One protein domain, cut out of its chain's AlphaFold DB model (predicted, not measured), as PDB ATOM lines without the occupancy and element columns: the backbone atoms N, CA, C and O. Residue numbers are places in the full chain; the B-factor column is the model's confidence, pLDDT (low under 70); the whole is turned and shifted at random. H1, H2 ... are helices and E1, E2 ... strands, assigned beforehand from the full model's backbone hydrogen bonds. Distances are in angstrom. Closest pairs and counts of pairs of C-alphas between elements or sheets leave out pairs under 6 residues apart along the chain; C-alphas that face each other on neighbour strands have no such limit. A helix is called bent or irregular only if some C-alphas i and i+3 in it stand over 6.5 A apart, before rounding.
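AT A GLANCE: This is residues 68 to 89 and 103 to 187 of the 191 residues of an uncharacterized protein of Corallococcus sp. AB038B (UniProt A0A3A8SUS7). A small three-strand sheet, E1, E5 and E4, has the helix H2 packed along one face, and a second helix, H1, crosses steeply against H2. A separate pair of short strands, E2 and E3, lies at the beginning of H1, and a long loop, residues 122 to 148, joins the end of H1 to E4. The printed part has 107 residues, with two named helices and five named strands in the order E1, E2, E3, H1, E4, H2, E5; the larger sheet is mixed, in the order E1, E5, E4, and E2 and E3 are parallel. The class is mixed, helices and strands, though only 51 of the 107 residues are in named elements, under half. The whole is compact, with a radius of gyration of the C-alphas of 13.6 A and spans of 35 by 29 by 26 A.

IN THESE COORDINATES: E1, residues 69 to 73, begins at C-alpha 69 (117.242, 277.624, 331.795) and is 13.3 A long. E2 is residues 81 to 83, 6.3 A, and E3 is residues 105 to 107, 6.7 A. H1, residues 108 to 121, measures 19.9 A and ends at C-alpha 121 (133.943, 260.865, 334.509). E4, residues 149 to 152, is 9.6 A long. H2, residues 155 to 171, measures 25.3 A and is irregular: C-alphas 156 and 159 are 7.1 A apart. E5, residues 178 to 182, is 13.4 A long and ends at C-alpha 182 (120.027, 274.160, 334.062).

HOW THE PARTS SIT: E1 and E5 are antiparallel neighbours, with N 71 and O 180 2.8 A apart, within hydrogen-bond range. E5 and E4 are parallel, with N 152 and O 181 at 2.9 A. E4, H2 and E5 form a strand-helix-strand unit, two parallel neighbour strands with a helix between them in the chain, with a right-handed crossover. H2 is on this sheet, making two layers, a helix on one face of a sheet, at a height over the sheet of 8.7 A; it runs along the strands, at 12 degrees to E5 on the local plane. H1, with residues 115 to 119, touches H2 at a steep tilt of 51 degrees, opposite ways; their closest C-alphas, of Leu 119 and Thr 161, are 6.8 A apart. H1 only grazes the sheet, with residues 112 to 119. In the pair E2 and E3, N 106 and O 81 are 2.8 A apart; the closest C-alphas of E2 and H1, of Leu 82 and Gly 108, are 5.0 A apart. E3 is apart from E1, E4, E5 and H2. Every O i to N i+4 pair is within hydrogen-bond range in H1, and 11 of 13 in H2.

THE WHOLE: The C-alphas farthest apart, of Gly 88 and Lys 156, are 40.0 A apart. Residues 90 to 102 are not printed, and C-alphas 89 and 103 across the cut are 14.0 A apart. The link from H1 to E4 is long, 27 residues. The mean pLDDT of the printed part is 72.3; 38 residues are under 70, among them residues 128 to 148 and 183 to 187.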
ATOM      1  N   GLU A  68     114.442 277.784 335.823       60.66
ATOM      2  CA  GLU A  68     115.356 276.948 335.052       60.66
ATOM      3  C   GLU A  68     115.668 277.558 333.686       60.66
ATOM      4  O   GLU A  68     114.839 278.238 333.080       60.66
ATOM      5  N   THR A  69     116.875 277.298 333.180       65.62
ATOM      6  CA  THR A  69     117.242 277.624 331.795       65.62
ATOM      7  C   THR A  69     117.286 276.359 330.956       65.62
ATOM      8  O   THR A  69     117.906 275.376 331.348       65.62
ATOM      9  N   TYR A  70     116.666 276.387 329.780       69.19
ATOM     10  CA  TYR A  70     116.556 275.220 328.910       69.19
ATOM     11  C   TYR A  70     117.387 275.397 327.656       69.19
ATOM     12  O   TYR A  70     117.412 276.479 327.070       69.19
ATOM     13  N   PHE A  71     117.997 274.302 327.221       71.69
ATOM     14  CA  PHE A  71     118.716 274.208 325.966       71.69
ATOM     15  C   PHE A  71     118.258 272.980 325.199       71.69
ATOM     16  O   PHE A  71     118.414 271.852 325.662       71.69
ATOM     17  N   ARG A  72     117.723 273.184 323.994       72.56
ATOM     18  CA  ARG A  72     117.479 272.076 323.065       72.56
ATOM     19  C   ARG A  72     118.782 271.667 322.376       72.56
ATOM     20  O   ARG A  72     119.575 272.509 321.975       72.56
ATOM     21  N   ILE A  73     118.991 270.371 322.215       75.75
ATOM     22  CA  ILE A  73     120.053 269.766 321.417       75.75
ATOM     23  C   ILE A  73     119.393 268.850 320.402       75.75
ATOM     24  O   ILE A  73     118.626 267.957 320.746       75.75
ATOM     25  N   HIS A  74     119.701 269.060 319.133       73.50
ATOM     26  CA  HIS A  74     119.131 268.260 318.061       73.50
ATOM     27  C   HIS A  74     119.968 267.018 317.783       73.50
ATOM     28  O   HIS A  74     121.187 267.112 317.612       73.50
ATOM     29  N   GLY A  75     119.296 265.873 317.675       70.56
ATOM     30  CA  GLY A  75     119.892 264.632 317.192       70.56
ATOM     31  C   GLY A  75     120.435 264.782 315.778       70.56
ATOM     32  O   GLY A  75     119.835 265.437 314.926       70.56
ATOM     33  N   ARG A  76     121.586 264.156 315.526       71.88
ATOM     34  CA  ARG A  76     122.286 264.198 314.229       71.88
ATOM     35  C   ARG A  76     122.396 262.848 313.531       71.88
ATOM     36  O   ARG A  76     123.015 262.751 312.475       71.88
ATOM     37  N   GLY A  77     121.838 261.809 314.129       69.38
ATOM     38  CA  GLY A  77     121.815 260.477 313.556       69.38
ATOM     39  C   GLY A  77     120.814 260.322 312.421       69.38
ATOM     40  O   GLY A  77     120.101 261.259 312.059       69.38
ATOM     41  N   ARG A  78     120.751 259.109 311.868       70.81
ATOM     42  CA  ARG A  78     119.873 258.741 310.747       70.81
ATOM     43  C   ARG A  78     118.969 257.550 311.035       70.81
ATOM     44  O   ARG A  78     117.895 257.473 310.443       70.81
ATOM     45  N   SER A  79     119.401 256.616 311.883       68.25
ATOM     46  CA  SER A  79     118.738 255.313 311.998       68.25
ATOM     47  C   SER A  79     117.972 255.102 313.297       68.25
ATOM     48  O   SER A  79     116.965 254.398 313.270       68.25
ATOM     49  N   LYS A  80     118.401 255.693 314.417       73.88
ATOM     50  CA  LYS A  80     117.848 255.370 315.739       73.88
ATOM     51  C   LYS A  80     117.137 256.542 316.389       73.88
ATOM     52  O   LYS A  80     117.417 257.702 316.118       73.88
ATOM     53  N   ARG A  81     116.217 256.233 317.291       76.25
ATOM     54  CA  ARG A  81     115.500 257.186 318.139       76.25
ATOM     55  C   ARG A  81     115.603 256.728 319.578       76.25
ATOM     56  O   ARG A  81     115.555 255.531 319.835       76.25
ATOM     57  N   LEU A  82     115.696 257.668 320.509       77.50
ATOM     58  CA  LEU A  82     115.536 257.346 321.924       77.50
ATOM     59  C   LEU A  82     114.052 257.157 322.231       77.50
ATOM     60  O   LEU A  82     113.231 258.021 321.904       77.50
ATOM     61  N   VAL A  83     113.721 256.056 322.894       75.44
ATOM     62  CA  VAL A  83     112.375 255.745 323.395       75.44
ATOM     63  C   VAL A  83     112.462 255.293 324.854       75.44
ATOM     64  O   VAL A  83     113.330 254.499 325.215       75.44
ATOM     65  N   MET A  84     111.582 255.834 325.697       71.50
ATOM     66  CA  MET A  84     111.438 255.406 327.085       71.50
ATOM     67  C   MET A  84     110.682 254.081 327.108       71.50
ATOM     68  O   MET A  84     109.776 253.879 326.299       71.50
ATOM     69  N   ASP A  85     111.050 253.187 328.025       65.50
ATOM     70  CA  ASP A  85     110.272 251.974 328.258       65.50
ATOM     71  C   ASP A  85     108.872 252.372 328.741       65.50
ATOM     72  O   ASP A  85     108.699 252.845 329.865       65.50
ATOM     73  N   GLU A  86     107.858 252.177 327.903       61.34
ATOM     74  CA  GLU A  86     106.474 252.255 328.352       61.34
ATOM     75  C   GLU A  86     106.066 250.893 328.936       61.34
ATOM     76  O   GLU A  86     106.283 249.854 328.295       61.34
ATOM     77  N   PRO A  87     105.438 250.846 330.126       51.31
ATOM     78  CA  PRO A  87     104.934 249.602 330.690       51.31
ATOM     79  C   PRO A  87     104.031 248.860 329.691       51.31
ATOM     80  O   PRO A  87     102.948 249.322 329.338       51.31
ATOM     81  N   GLY A  88     104.476 247.686 329.233       52.12
ATOM     82  CA  GLY A  88     103.730 246.841 328.294       52.12
ATOM     83  C   GLY A  88     104.024 247.066 326.804       52.12
ATOM     84  O   GLY A  88     103.461 246.342 325.977       52.12
ATOM     85  N   GLN A  89     104.925 247.987 326.441       54.44
ATOM     86  CA  GLN A  89     105.410 248.144 325.067       54.44
ATOM     87  C   GLN A  89     106.912 247.838 325.001       54.44
ATOM     88  O   GLN A  89     107.719 248.657 325.433       54.44
ATOM     89  N   CYS A 103     116.853 247.625 314.932       62.25
ATOM     90  CA  CYS A 103     116.055 248.345 315.925       62.25
ATOM     91  C   CYS A 103     116.388 249.836 315.838       62.25
ATOM     92  O   CYS A 103     117.397 250.310 316.358       62.25
ATOM     93  N   VAL A 104     115.497 250.560 315.157       69.94
ATOM     94  CA  VAL A 104     115.470 252.027 315.015       69.94
ATOM     95  C   VAL A 104     115.165 252.746 316.335       69.94
ATOM     96  O   VAL A 104     114.953 253.953 316.365       69.94
ATOM     97  N   GLU A 105     115.123 252.004 317.434       74.88
ATOM     98  CA  GLU A 105     114.751 252.438 318.767       74.88
ATOM     99  C   GLU A 105     115.831 251.985 319.749       74.88
ATOM    100  O   GLU A 105     116.217 250.814 319.783       74.88
ATOM    101  N   LEU A 106     116.338 252.936 320.526       76.50
ATOM    102  CA  LEU A 106     117.287 252.734 321.605       76.50
ATOM    103  C   LEU A 106     116.585 253.059 322.922       76.50
ATOM    104  O   LEU A 106     115.877 254.064 323.019       76.50
ATOM    105  N   ASN A 107     116.819 252.224 323.931       78.88
ATOM    106  CA  ASN A 107     116.327 252.466 325.277       78.88
ATOM    107  C   ASN A 107     116.897 253.777 325.826       78.88
ATOM    108  O   ASN A 107     118.114 253.933 325.954       78.88
ATOM    109  N   GLY A 108     116.006 254.712 326.134       77.81
ATOM    110  CA  GLY A 108     116.360 256.029 326.638       77.81
ATOM    111  C   GLY A 108     117.010 256.005 328.020       77.81
ATOM    112  O   GLY A 108     117.955 256.757 328.238       77.81
ATOM    113  N   LEU A 109     116.580 255.107 328.916       78.19
ATOM    114  CA  LEU A 109     117.181 254.940 330.247       78.19
ATOM    115  C   LEU A 109     118.629 254.460 330.136       78.19
ATOM    116  O   LEU A 109     119.533 255.088 330.678       78.19
ATOM    117  N   ALA A 110     118.867 253.407 329.353       80.62
ATOM    118  CA  ALA A 110     120.211 252.879 329.140       80.62
ATOM    119  C   ALA A 110     121.135 253.904 328.459       80.62
ATOM    120  O   ALA A 110     122.329 253.959 328.746       80.62
ATOM    121  N   TRP A 111     120.599 254.731 327.554       85.19
ATOM    122  CA  TRP A 111     121.362 255.823 326.949       85.19
ATOM    123  C   TRP A 111     121.711 256.916 327.970       85.19
ATOM    124  O   TRP A 111     122.849 257.391 327.985       85.19
ATOM    125  N   LEU A 112     120.774 257.279 328.851       81.94
ATOM    126  CA  LEU A 112     121.015 258.241 329.928       81.94
ATOM    127  C   LEU A 112     122.047 257.733 330.936       81.94
ATOM    128  O   LEU A 112     122.902 258.509 331.351       81.94
ATOM    129  N   ASP A 113     122.051 256.440 331.261       86.00
ATOM    130  CA  ASP A 113     123.083 255.847 332.120       86.00
ATOM    131  C   ASP A 113     124.488 256.022 331.520       86.00
ATOM    132  O   ASP A 113     125.433 256.397 332.220       86.00
ATOM    133  N   ILE A 114     124.631 255.815 330.203       89.88
ATOM    134  CA  ILE A 114     125.896 256.047 329.489       89.88
ATOM    135  C   ILE A 114     126.274 257.531 329.545       89.88
ATOM    136  O   ILE A 114     127.438 257.862 329.796       89.88
ATOM    137  N   LEU A 115     125.312 258.427 329.315       89.12
ATOM    138  CA  LEU A 115     125.535 259.866 329.395       89.12
ATOM    139  C   LEU A 115     126.012 260.282 330.788       89.12
ATOM    140  O   LEU A 115     127.070 260.901 330.905       89.12
ATOM    141  N   PHE A 116     125.279 259.921 331.837       88.31
ATOM    142  CA  PHE A 116     125.605 260.295 333.210       88.31
ATOM    143  C   PHE A 116     126.952 259.725 333.649       88.31
ATOM    144  O   PHE A 116     127.735 260.446 334.267       88.31
ATOM    145  N   ALA A 117     127.293 258.500 333.242       91.00
ATOM    146  CA  ALA A 117     128.623 257.943 333.475       91.00
ATOM    147  C   ALA A 117     129.734 258.791 332.823       91.00
ATOM    148  O   ALA A 117     130.762 259.052 333.452       91.00
ATOM    149  N   ARG A 118     129.534 259.268 331.584       93.94
ATOM    150  CA  ARG A 118     130.504 260.141 330.891       93.94
ATOM    151  C   ARG A 118     130.607 261.525 331.519       93.94
ATOM    152  O   ARG A 118     131.710 262.063 331.582       93.94
ATOM    153  N   LEU A 119     129.495 262.102 331.967       91.56
ATOM    154  CA  LEU A 119     129.484 263.392 332.659       91.56
ATOM    155  C   LEU A 119     130.205 263.291 334.008       91.56
ATOM    156  O   LEU A 119     131.105 264.084 334.286       91.56
ATOM    157  N   SER A 120     129.916 262.252 334.796       91.06
ATOM    158  CA  SER A 120     130.603 261.998 336.067       91.06
ATOM    159  C   SER A 120     132.105 261.763 335.883       91.06
ATOM    160  O   SER A 120     132.902 262.292 336.656       91.06
ATOM    161  N   ALA A 121     132.522 261.046 334.834       94.06
ATOM    162  CA  ALA A 121     133.943 260.865 334.509       94.06
ATOM    163  C   ALA A 121     134.660 262.184 334.156       94.06
ATOM    164  O   ALA A 121     135.876 262.283 334.305       94.06
ATOM    165  N   GLN A 122     133.912 263.195 333.710       92.81
ATOM    166  CA  GLN A 122     134.406 264.540 333.405       92.81
ATOM    167  C   GLN A 122     134.278 265.509 334.593       92.81
ATOM    168  O   GLN A 122     134.618 266.682 334.459       92.81
ATOM    169  N   GLY A 123     133.817 265.034 335.755       90.38
ATOM    170  CA  GLY A 123     133.626 265.858 336.950       90.38
ATOM    171  C   GLY A 123     132.455 266.836 336.849       90.38
ATOM    172  O   GLY A 123     132.423 267.811 337.595       90.38
ATOM    173  N   VAL A 124     131.510 266.595 335.936       88.81
ATOM    174  CA  VAL A 124     130.300 267.410 335.788       88.81
ATOM    175  C   VAL A 124     129.298 267.042 336.872       88.81
ATOM    176  O   VAL A 124     128.979 265.864 337.058       88.81
ATOM    177  N   HIS A 125     128.783 268.056 337.565       82.75
ATOM    178  CA  HIS A 125     127.745 267.881 338.572       82.75
ATOM    179  C   HIS A 125     126.366 267.908 337.901       82.75
ATOM    180  O   HIS A 125     125.972 268.907 337.294       82.75
ATOM    181  N   HIS A 126     125.628 266.809 338.026       79.25
ATOM    182  CA  HIS A 126     124.292 266.625 337.462       79.25
ATOM    183  C   HIS A 126     123.359 265.991 338.496       79.25
ATOM    184  O   HIS A 126     123.820 265.431 339.494       79.25
ATOM    185  N   GLU A 127     122.057 266.105 338.262       72.12
ATOM    186  CA  GLU A 127     121.044 265.396 339.041       72.12
ATOM    187  C   GLU A 127     120.490 264.212 338.237       72.12
ATOM    188  O   GLU A 127     120.413 264.231 337.008       72.12
ATOM    189  N   HIS A 128     120.071 263.157 338.932       63.12
ATOM    190  CA  HIS A 128     119.289 262.112 338.286       63.12
ATOM    191  C   HIS A 128     117.839 262.580 338.205       63.12
ATOM    192  O   HIS A 128     117.149 262.658 339.217       63.12
ATOM    193  N   GLY A 129     117.370 262.874 336.998       55.62
ATOM    194  CA  GLY A 129     115.986 263.262 336.770       55.62
ATOM    195  C   GLY A 129     115.599 263.060 335.315       55.62
ATOM    196  O   GLY A 129     116.326 263.464 334.413       55.62
ATOM    197  N   LEU A 130     114.453 262.424 335.098       55.25
ATOM    198  CA  LEU A 130     113.766 262.410 333.814       55.25
ATOM    199  C   LEU A 130     112.677 263.465 333.883       55.25
ATOM    200  O   LEU A 130     111.829 263.410 334.771       55.25
ATOM    201  N   TRP A 131     112.706 264.408 332.952       54.50
ATOM    202  CA  TRP A 131     111.634 265.376 332.797       54.50
ATOM    203  C   TRP A 131     110.928 265.134 331.476       54.50
ATOM    204  O   TRP A 131     111.552 265.158 330.411       54.50
ATOM    205  N   ASP A 132     109.619 264.929 331.567       52.09
ATOM    206  CA  ASP A 132     108.748 264.951 330.407       52.09
ATOM    207  C   ASP A 132     108.577 266.402 329.965       52.09
ATOM    208  O   ASP A 132     108.119 267.262 330.724       52.09
ATOM    209  N   ALA A 133     108.943 266.693 328.722       52.16
ATOM    210  CA  ALA A 133     108.635 267.982 328.138       52.16
ATOM    211  C   ALA A 133     107.129 268.146 327.937       52.16
ATOM    212  O   ALA A 133     106.401 267.168 327.726       52.16
ATOM    213  N   PRO A 134     106.665 269.396 327.820       51.72
ATOM    214  CA  PRO A 134     105.350 269.656 327.274       51.72
ATOM    215  C   PRO A 134     105.164 269.012 325.903       51.72
ATOM    216  O   PRO A 134     106.064 268.947 325.057       51.72
ATOM    217  N   VAL A 135     103.926 268.606 325.650       54.84
ATOM    218  CA  VAL A 135     103.492 268.192 324.322       54.84
ATOM    219  C   VAL A 135     103.426 269.414 323.410       54.84
ATOM    220  O   VAL A 135     102.625 270.325 323.638       54.84
ATOM    221  N   ASP A 136     104.220 269.413 322.339       48.72
ATOM    222  CA  ASP A 136     104.086 270.410 321.282       48.72
ATOM    223  C   ASP A 136     102.918 270.055 320.364       48.72
ATOM    224  O   ASP A 136     102.992 269.164 319.516       48.72
ATOM    225  N   LYS A 137     101.827 270.807 320.512       52.53
ATOM    226  CA  LYS A 137     100.613 270.652 319.703       52.53
ATOM    227  C   LYS A 137     100.828 270.984 318.220       52.53
ATOM    228  O   LYS A 137      99.961 270.658 317.411       52.53
ATOM    229  N   ALA A 138     101.934 271.635 317.851       47.62
ATOM    230  CA  ALA A 138     102.277 271.929 316.462       47.62
ATOM    231  C   ALA A 138     102.951 270.742 315.748       47.62
ATOM    232  O   ALA A 138     102.970 270.705 314.511       47.62
ATOM    233  N   ARG A 139     103.463 269.746 316.485       48.06
ATOM    234  CA  ARG A 139     104.036 268.536 315.887       48.06
ATOM    235  C   ARG A 139     102.938 267.560 315.478       48.06
ATOM    236  O   ARG A 139     102.102 267.137 316.270       48.06
ATOM    237  N   LYS A 140     102.968 267.147 314.208       46.03
ATOM    238  CA  LYS A 140     101.999 266.194 313.637       46.03
ATOM    239  C   LYS A 140     102.236 264.741 314.057       46.03
ATOM    240  O   LYS A 140     101.385 263.902 313.785       46.03
ATOM    241  N   ASP A 141     103.378 264.438 314.677       47.59
ATOM    242  CA  ASP A 141     103.693 263.102 315.194       47.59
ATOM    243  C   ASP A 141     103.087 262.841 316.585       47.59
ATOM    244  O   ASP A 141     103.110 261.699 317.040       47.59
ATOM    245  N   GLY A 142     102.503 263.866 317.227       48.84
ATOM    246  CA  GLY A 142     101.777 263.754 318.495       48.84
ATOM    247  C   GLY A 142     102.646 263.377 319.696       48.84
ATOM    248  O   GLY A 142     102.107 263.016 320.739       48.84
ATOM    249  N   ARG A 143     103.974 263.424 319.556       49.72
ATOM    250  CA  ARG A 143     104.924 263.050 320.610       49.72
ATOM    251  C   ARG A 143     105.355 264.290 321.392       49.72
ATOM    252  O   ARG A 143     105.411 265.387 320.837       49.72
ATOM    253  N   ALA A 144     105.642 264.110 322.681       52.69
ATOM    254  CA  ALA A 144     106.202 265.169 323.513       52.69
ATOM    255  C   ALA A 144     107.509 265.696 322.909       52.69
ATOM    256  O   ALA A 144     108.232 264.970 322.221       52.69
ATOM    257  N   MET A 145     107.768 266.992 323.103       50.84
ATOM    258  CA  MET A 145     108.860 267.669 322.400       50.84
ATOM    259  C   MET A 145     110.236 267.139 322.841       50.84
ATOM    260  O   MET A 145     111.136 267.046 322.008       50.84
ATOM    261  N   TRP A 146     110.352 266.719 324.107       58.84
ATOM    262  CA  TRP A 146     111.501 266.030 324.696       58.84
ATOM    263  C   TRP A 146     111.034 264.999 325.739       58.84
ATOM    264  O   TRP A 146     110.176 265.296 326.557       58.84
ATOM    265  N   ASN A 147     111.629 263.806 325.747       57.56
ATOM    266  CA  ASN A 147     111.467 262.836 326.847       57.56
ATOM    267  C   ASN A 147     112.779 262.656 327.638       57.56
ATOM    268  O   ASN A 147     112.889 261.773 328.481       57.56
ATOM    269  N   TYR A 148     113.809 263.443 327.300       65.62
ATOM    270  CA  TYR A 148     115.181 263.273 327.778       65.62
ATOM    271  C   TYR A 148     115.762 264.643 328.092       65.62
ATOM    272  O   TYR A 148     116.370 265.266 327.218       65.62
ATOM    273  N   CYS A 149     115.544 265.121 329.314       71.12
ATOM    274  CA  CYS A 149     116.262 266.283 329.823       71.12
ATOM    275  C   CYS A 149     117.368 265.853 330.776       71.12
ATOM    276  O   CYS A 149     117.214 264.917 331.554       71.12
ATOM    277  N   VAL A 150     118.483 266.566 330.692       76.94
ATOM    278  CA  VAL A 150     119.675 266.345 331.507       76.94
ATOM    279  C   VAL A 150     119.794 267.534 332.452       76.94
ATOM    280  O   VAL A 150     120.090 268.633 331.970       76.94
ATOM    281  N   PRO A 151     119.530 267.363 333.757       77.56
ATOM    282  CA  PRO A 151     119.609 268.460 334.705       77.56
ATOM    283  C   PRO A 151     121.063 268.673 335.150       77.56
ATOM    284  O   PRO A 151     121.734 267.753 335.624       77.56
ATOM    285  N   ILE A 152     121.558 269.898 335.000       81.00
ATOM    286  CA  ILE A 152     122.875 270.321 335.491       81.00
ATOM    287  C   ILE A 152     122.737 271.553 336.390       81.00
ATOM    288  O   ILE A 152     121.783 272.323 336.267       81.00
ATOM    289  N   LEU A 153     123.699 271.744 337.293       80.50
ATOM    290  CA  LEU A 153     123.595 272.738 338.372       80.50
ATOM    291  C   LEU A 153     124.381 274.030 338.127       80.50
ATOM    292  O   LEU A 153     124.094 275.057 338.739       80.50
ATOM    293  N   ASP A 154     125.411 273.980 337.284       86.50
ATOM    294  CA  ASP A 154     126.441 275.016 337.204       86.50
ATOM    295  C   ASP A 154     126.659 275.435 335.745       86.50
ATOM    296  O   ASP A 154     126.840 274.603 334.850       86.50
ATOM    297  N   TRP A 155     126.679 276.742 335.486       85.94
ATOM    298  CA  TRP A 155     126.847 277.299 334.139       85.94
ATOM    299  C   TRP A 155     128.148 276.859 333.464       85.94
ATOM    300  O   TRP A 155     128.209 276.739 332.239       85.94
ATOM    301  N   LYS A 156     129.194 276.601 334.258       89.31
ATOM    302  CA  LYS A 156     130.496 276.123 333.767       89.31
ATOM    303  C   LYS A 156     130.418 274.737 333.108       89.31
ATOM    304  O   LYS A 156     131.267 274.425 332.276       89.31
ATOM    305  N   ASP A 157     129.413 273.934 333.462       89.56
ATOM    306  CA  ASP A 157     129.273 272.546 333.016       89.56
ATOM    307  C   ASP A 157     128.413 272.421 331.743       89.56
ATOM    308  O   ASP A 157     128.350 271.356 331.123       89.56
ATOM    309  N   ALA A 158     127.772 273.508 331.304       85.50
ATOM    310  CA  ALA A 158     126.869 273.498 330.156       85.50
ATOM    311  C   ALA A 158     127.572 273.086 328.854       85.50
ATOM    312  O   ALA A 158     127.115 272.169 328.176       85.50
ATOM    313  N   ASP A 159     128.714 273.701 328.526       86.88
ATOM    314  CA  ASP A 159     129.429 273.429 327.267       86.88
ATOM    315  C   ASP A 159     129.892 271.969 327.163       86.88
ATOM    316  O   ASP A 159     129.749 271.333 326.117       86.88
ATOM    317  N   VAL A 160     130.434 271.419 328.253       90.50
ATOM    318  CA  VAL A 160     130.909 270.029 328.285       90.50
ATOM    319  C   VAL A 160     129.745 269.037 328.229       90.50
ATOM    320  O   VAL A 160     129.844 268.002 327.563       90.50
ATOM    321  N   THR A 161     128.608 269.380 328.839       89.31
ATOM    322  CA  THR A 161     127.383 268.578 328.762       89.31
ATOM    323  C   THR A 161     126.829 268.558 327.339       89.31
ATOM    324  O   THR A 161     126.576 267.481 326.797       89.31
ATOM    325  N   ILE A 162     126.734 269.726 326.695       86.06
ATOM    326  CA  ILE A 162     126.308 269.864 325.295       86.06
ATOM    327  C   ILE A 162     127.194 269.015 324.377       86.06
ATOM    328  O   ILE A 162     126.683 268.242 323.565       86.06
ATOM    329  N   ALA A 163     128.516 269.123 324.527       88.00
ATOM    330  CA  ALA A 163     129.469 268.366 323.721       88.00
ATOM    331  C   ALA A 163     129.350 266.848 323.939       88.00
ATOM    332  O   ALA A 163     129.432 266.078 322.981       88.00
ATOM    333  N   THR A 164     129.128 266.409 325.181       91.12
ATOM    334  CA  THR A 164     128.980 264.983 325.513       91.12
ATOM    335  C   THR A 164     127.700 264.399 324.916       91.12
ATOM    336  O   THR A 164     127.740 263.316 324.329       91.12
ATOM    337  N   ILE A 165     126.577 265.118 325.021       88.44
ATOM    338  CA  ILE A 165     125.299 264.711 324.423       88.44
ATOM    339  C   ILE A 165     125.434 264.624 322.904       88.44
ATOM    340  O   ILE A 165     125.072 263.605 322.322       88.44
ATOM    341  N   ASP A 166     125.999 265.648 322.264       85.31
ATOM    342  CA  ASP A 166     126.193 265.655 320.813       85.31
ATOM    343  C   ASP A 166     127.042 264.467 320.338       85.31
ATOM    344  O   ASP A 166     126.665 263.753 319.406       85.31
ATOM    345  N   ALA A 167     128.156 264.203 321.027       88.50
ATOM    346  CA  ALA A 167     129.020 263.069 320.724       88.50
ATOM    347  C   ALA A 167     128.269 261.733 320.832       88.50
ATOM    348  O   ALA A 167     128.396 260.892 319.944       88.50
ATOM    349  N   LEU A 168     127.450 261.550 321.872       88.62
ATOM    350  CA  LEU A 168     126.648 260.338 322.054       88.62
ATOM    351  C   LEU A 168     125.550 260.184 321.000       88.62
ATOM    352  O   LEU A 168     125.304 259.073 320.531       88.62
ATOM    353  N   LEU A 169     124.890 261.275 320.612       84.94
ATOM    354  CA  LEU A 169     123.870 261.243 319.562       84.94
ATOM    355  C   LEU A 169     124.474 260.825 318.217       84.94
ATOM    356  O   LEU A 169     123.859 260.047 317.486       84.94
ATOM    357  N   VAL A 170     125.689 261.285 317.911       85.31
ATOM    358  CA  VAL A 170     126.441 260.867 316.719       85.31
ATOM    359  C   VAL A 170     126.910 259.414 316.834       85.31
ATOM    360  O   VAL A 170     126.700 258.635 315.906       85.31
ATOM    361  N   GLU A 171     127.508 259.028 317.962       88.81
ATOM    362  CA  GLU A 171     128.044 257.678 318.202       88.81
ATOM    363  C   GLU A 171     126.971 256.591 318.081       88.81
ATOM    364  O   GLU A 171     127.213 255.528 317.506       88.81
ATOM    365  N   HIS A 172     125.770 256.870 318.585       83.81
ATOM    366  CA  HIS A 172     124.648 255.936 318.556       83.81
ATOM    367  C   HIS A 172     123.710 256.134 317.356       83.81
ATOM    368  O   HIS A 172     122.699 255.438 317.270       83.81
ATOM    369  N   ASP A 173     124.043 257.037 316.428       82.56
ATOM    370  CA  ASP A 173     123.256 257.359 315.230       82.56
ATOM    371  C   ASP A 173     121.780 257.698 315.542       82.56
ATOM    372  O   ASP A 173     120.850 257.225 314.881       82.56
ATOM    373  N   VAL A 174     121.569 258.562 316.543       80.50
ATOM    374  CA  VAL A 174     120.255 258.972 317.069       80.50
ATOM    375  C   VAL A 174     119.725 260.273 316.437       80.50
ATOM    376  O   VAL A 174     120.389 261.308 316.467       80.50
ATOM    377  N   THR A 175     118.487 260.255 315.932       77.50
ATOM    378  CA  THR A 175     117.805 261.367 315.230       77.50
ATOM    379  C   THR A 175     116.870 262.200 316.130       77.50
ATOM    380  O   THR A 175     116.059 262.968 315.620       77.50
ATOM    381  N   THR A 176     116.867 261.967 317.445       75.62
ATOM    382  CA  THR A 176     115.916 262.563 318.407       75.62
ATOM    383  C   THR A 176     116.460 263.856 319.019       75.62
ATOM    384  O   THR A 176     117.663 263.971 319.225       75.62
ATOM    385  N   ASP A 177     115.579 264.802 319.357       73.19
ATOM    386  CA  ASP A 177     115.939 265.995 320.132       73.19
ATOM    387  C   ASP A 177     116.088 265.648 321.631       73.19
ATOM    388  O   ASP A 177     115.239 264.970 322.212       73.19
ATOM    389  N   VAL A 178     117.151 266.138 322.261       74.56
ATOM    390  CA  VAL A 178     117.468 265.999 323.694       74.56
ATOM    391  C   VAL A 178     117.505 267.394 324.315       74.56
ATOM    392  O   VAL A 178     117.953 268.335 323.667       74.56
ATOM    393  N   CYS A 179     117.049 267.566 325.551       74.56
ATOM    394  CA  CYS A 179     117.179 268.828 326.288       74.56
ATOM    395  C   CYS A 179     118.301 268.747 327.328       74.56
ATOM    396  O   CYS A 179     118.580 267.699 327.906       74.56
ATOM    397  N   ILE A 180     118.911 269.890 327.610       73.69
ATOM    398  CA  ILE A 180     119.597 270.145 328.874       73.69
ATOM    399  C   ILE A 180     118.745 271.147 329.632       73.69
ATOM    400  O   ILE A 180     118.304 272.146 329.056       73.69
ATOM    401  N   THR A 181     118.563 270.896 330.920       73.44
ATOM    402  CA  THR A 181     117.964 271.860 331.831       73.44
ATOM    403  C   THR A 181     119.014 272.291 332.844       73.44
ATOM    404  O   THR A 181     119.689 271.466 333.451       73.44
ATOM    405  N   LEU A 182     119.195 273.593 333.013       73.19
ATOM    406  CA  LEU A 182     120.027 274.160 334.062       73.19
ATOM    407  C   LEU A 182     119.103 274.583 335.190       73.19
ATOM    408  O   LEU A 182     118.297 275.502 335.020       73.19
ATOM    409  N   HIS A 183     119.247 273.930 336.335       66.62
ATOM    410  CA  HIS A 183     118.455 274.201 337.525       66.62
ATOM    411  C   HIS A 183     119.283 274.943 338.568       66.62
ATOM    412  O   HIS A 183     120.499 274.781 338.669       66.62
ATOM    413  N   GLY A 184     118.592 275.716 339.398       50.81
ATOM    414  CA  GLY A 184     119.032 275.872 340.776       50.81
ATOM    415  C   GLY A 184     118.616 274.653 341.601       50.81
ATOM    416  O   GLY A 184     117.619 274.031 341.257       50.81
ATOM    417  N   ILE A 185     119.330 274.310 342.680       42.47
ATOM    418  CA  ILE A 185     118.891 273.267 343.627       42.47
ATOM    419  C   ILE A 185     117.578 273.730 344.283       42.47
ATOM    420  O   ILE A 185     117.566 274.367 345.338       42.47
ATOM    421  N   GLY A 186     116.456 273.436 343.634       36.94
ATOM    422  CA  GLY A 186     115.142 273.388 344.252       36.94
ATOM    423  C   GLY A 186     115.019 272.033 344.927       36.94
ATOM    424  O   GLY A 186     115.371 271.026 344.325       36.94
ATOM    425  N   ARG A 187     114.584 272.003 346.191       33.31
ATOM    426  CA  ARG A 187     114.384 270.767 346.958       33.31
ATOM    427  C   ARG A 187     113.767 269.667 346.085       33.31
ATOM    428  O   ARG A 187     112.585 269.725 345.773       33.31
TER     429      ARG A 187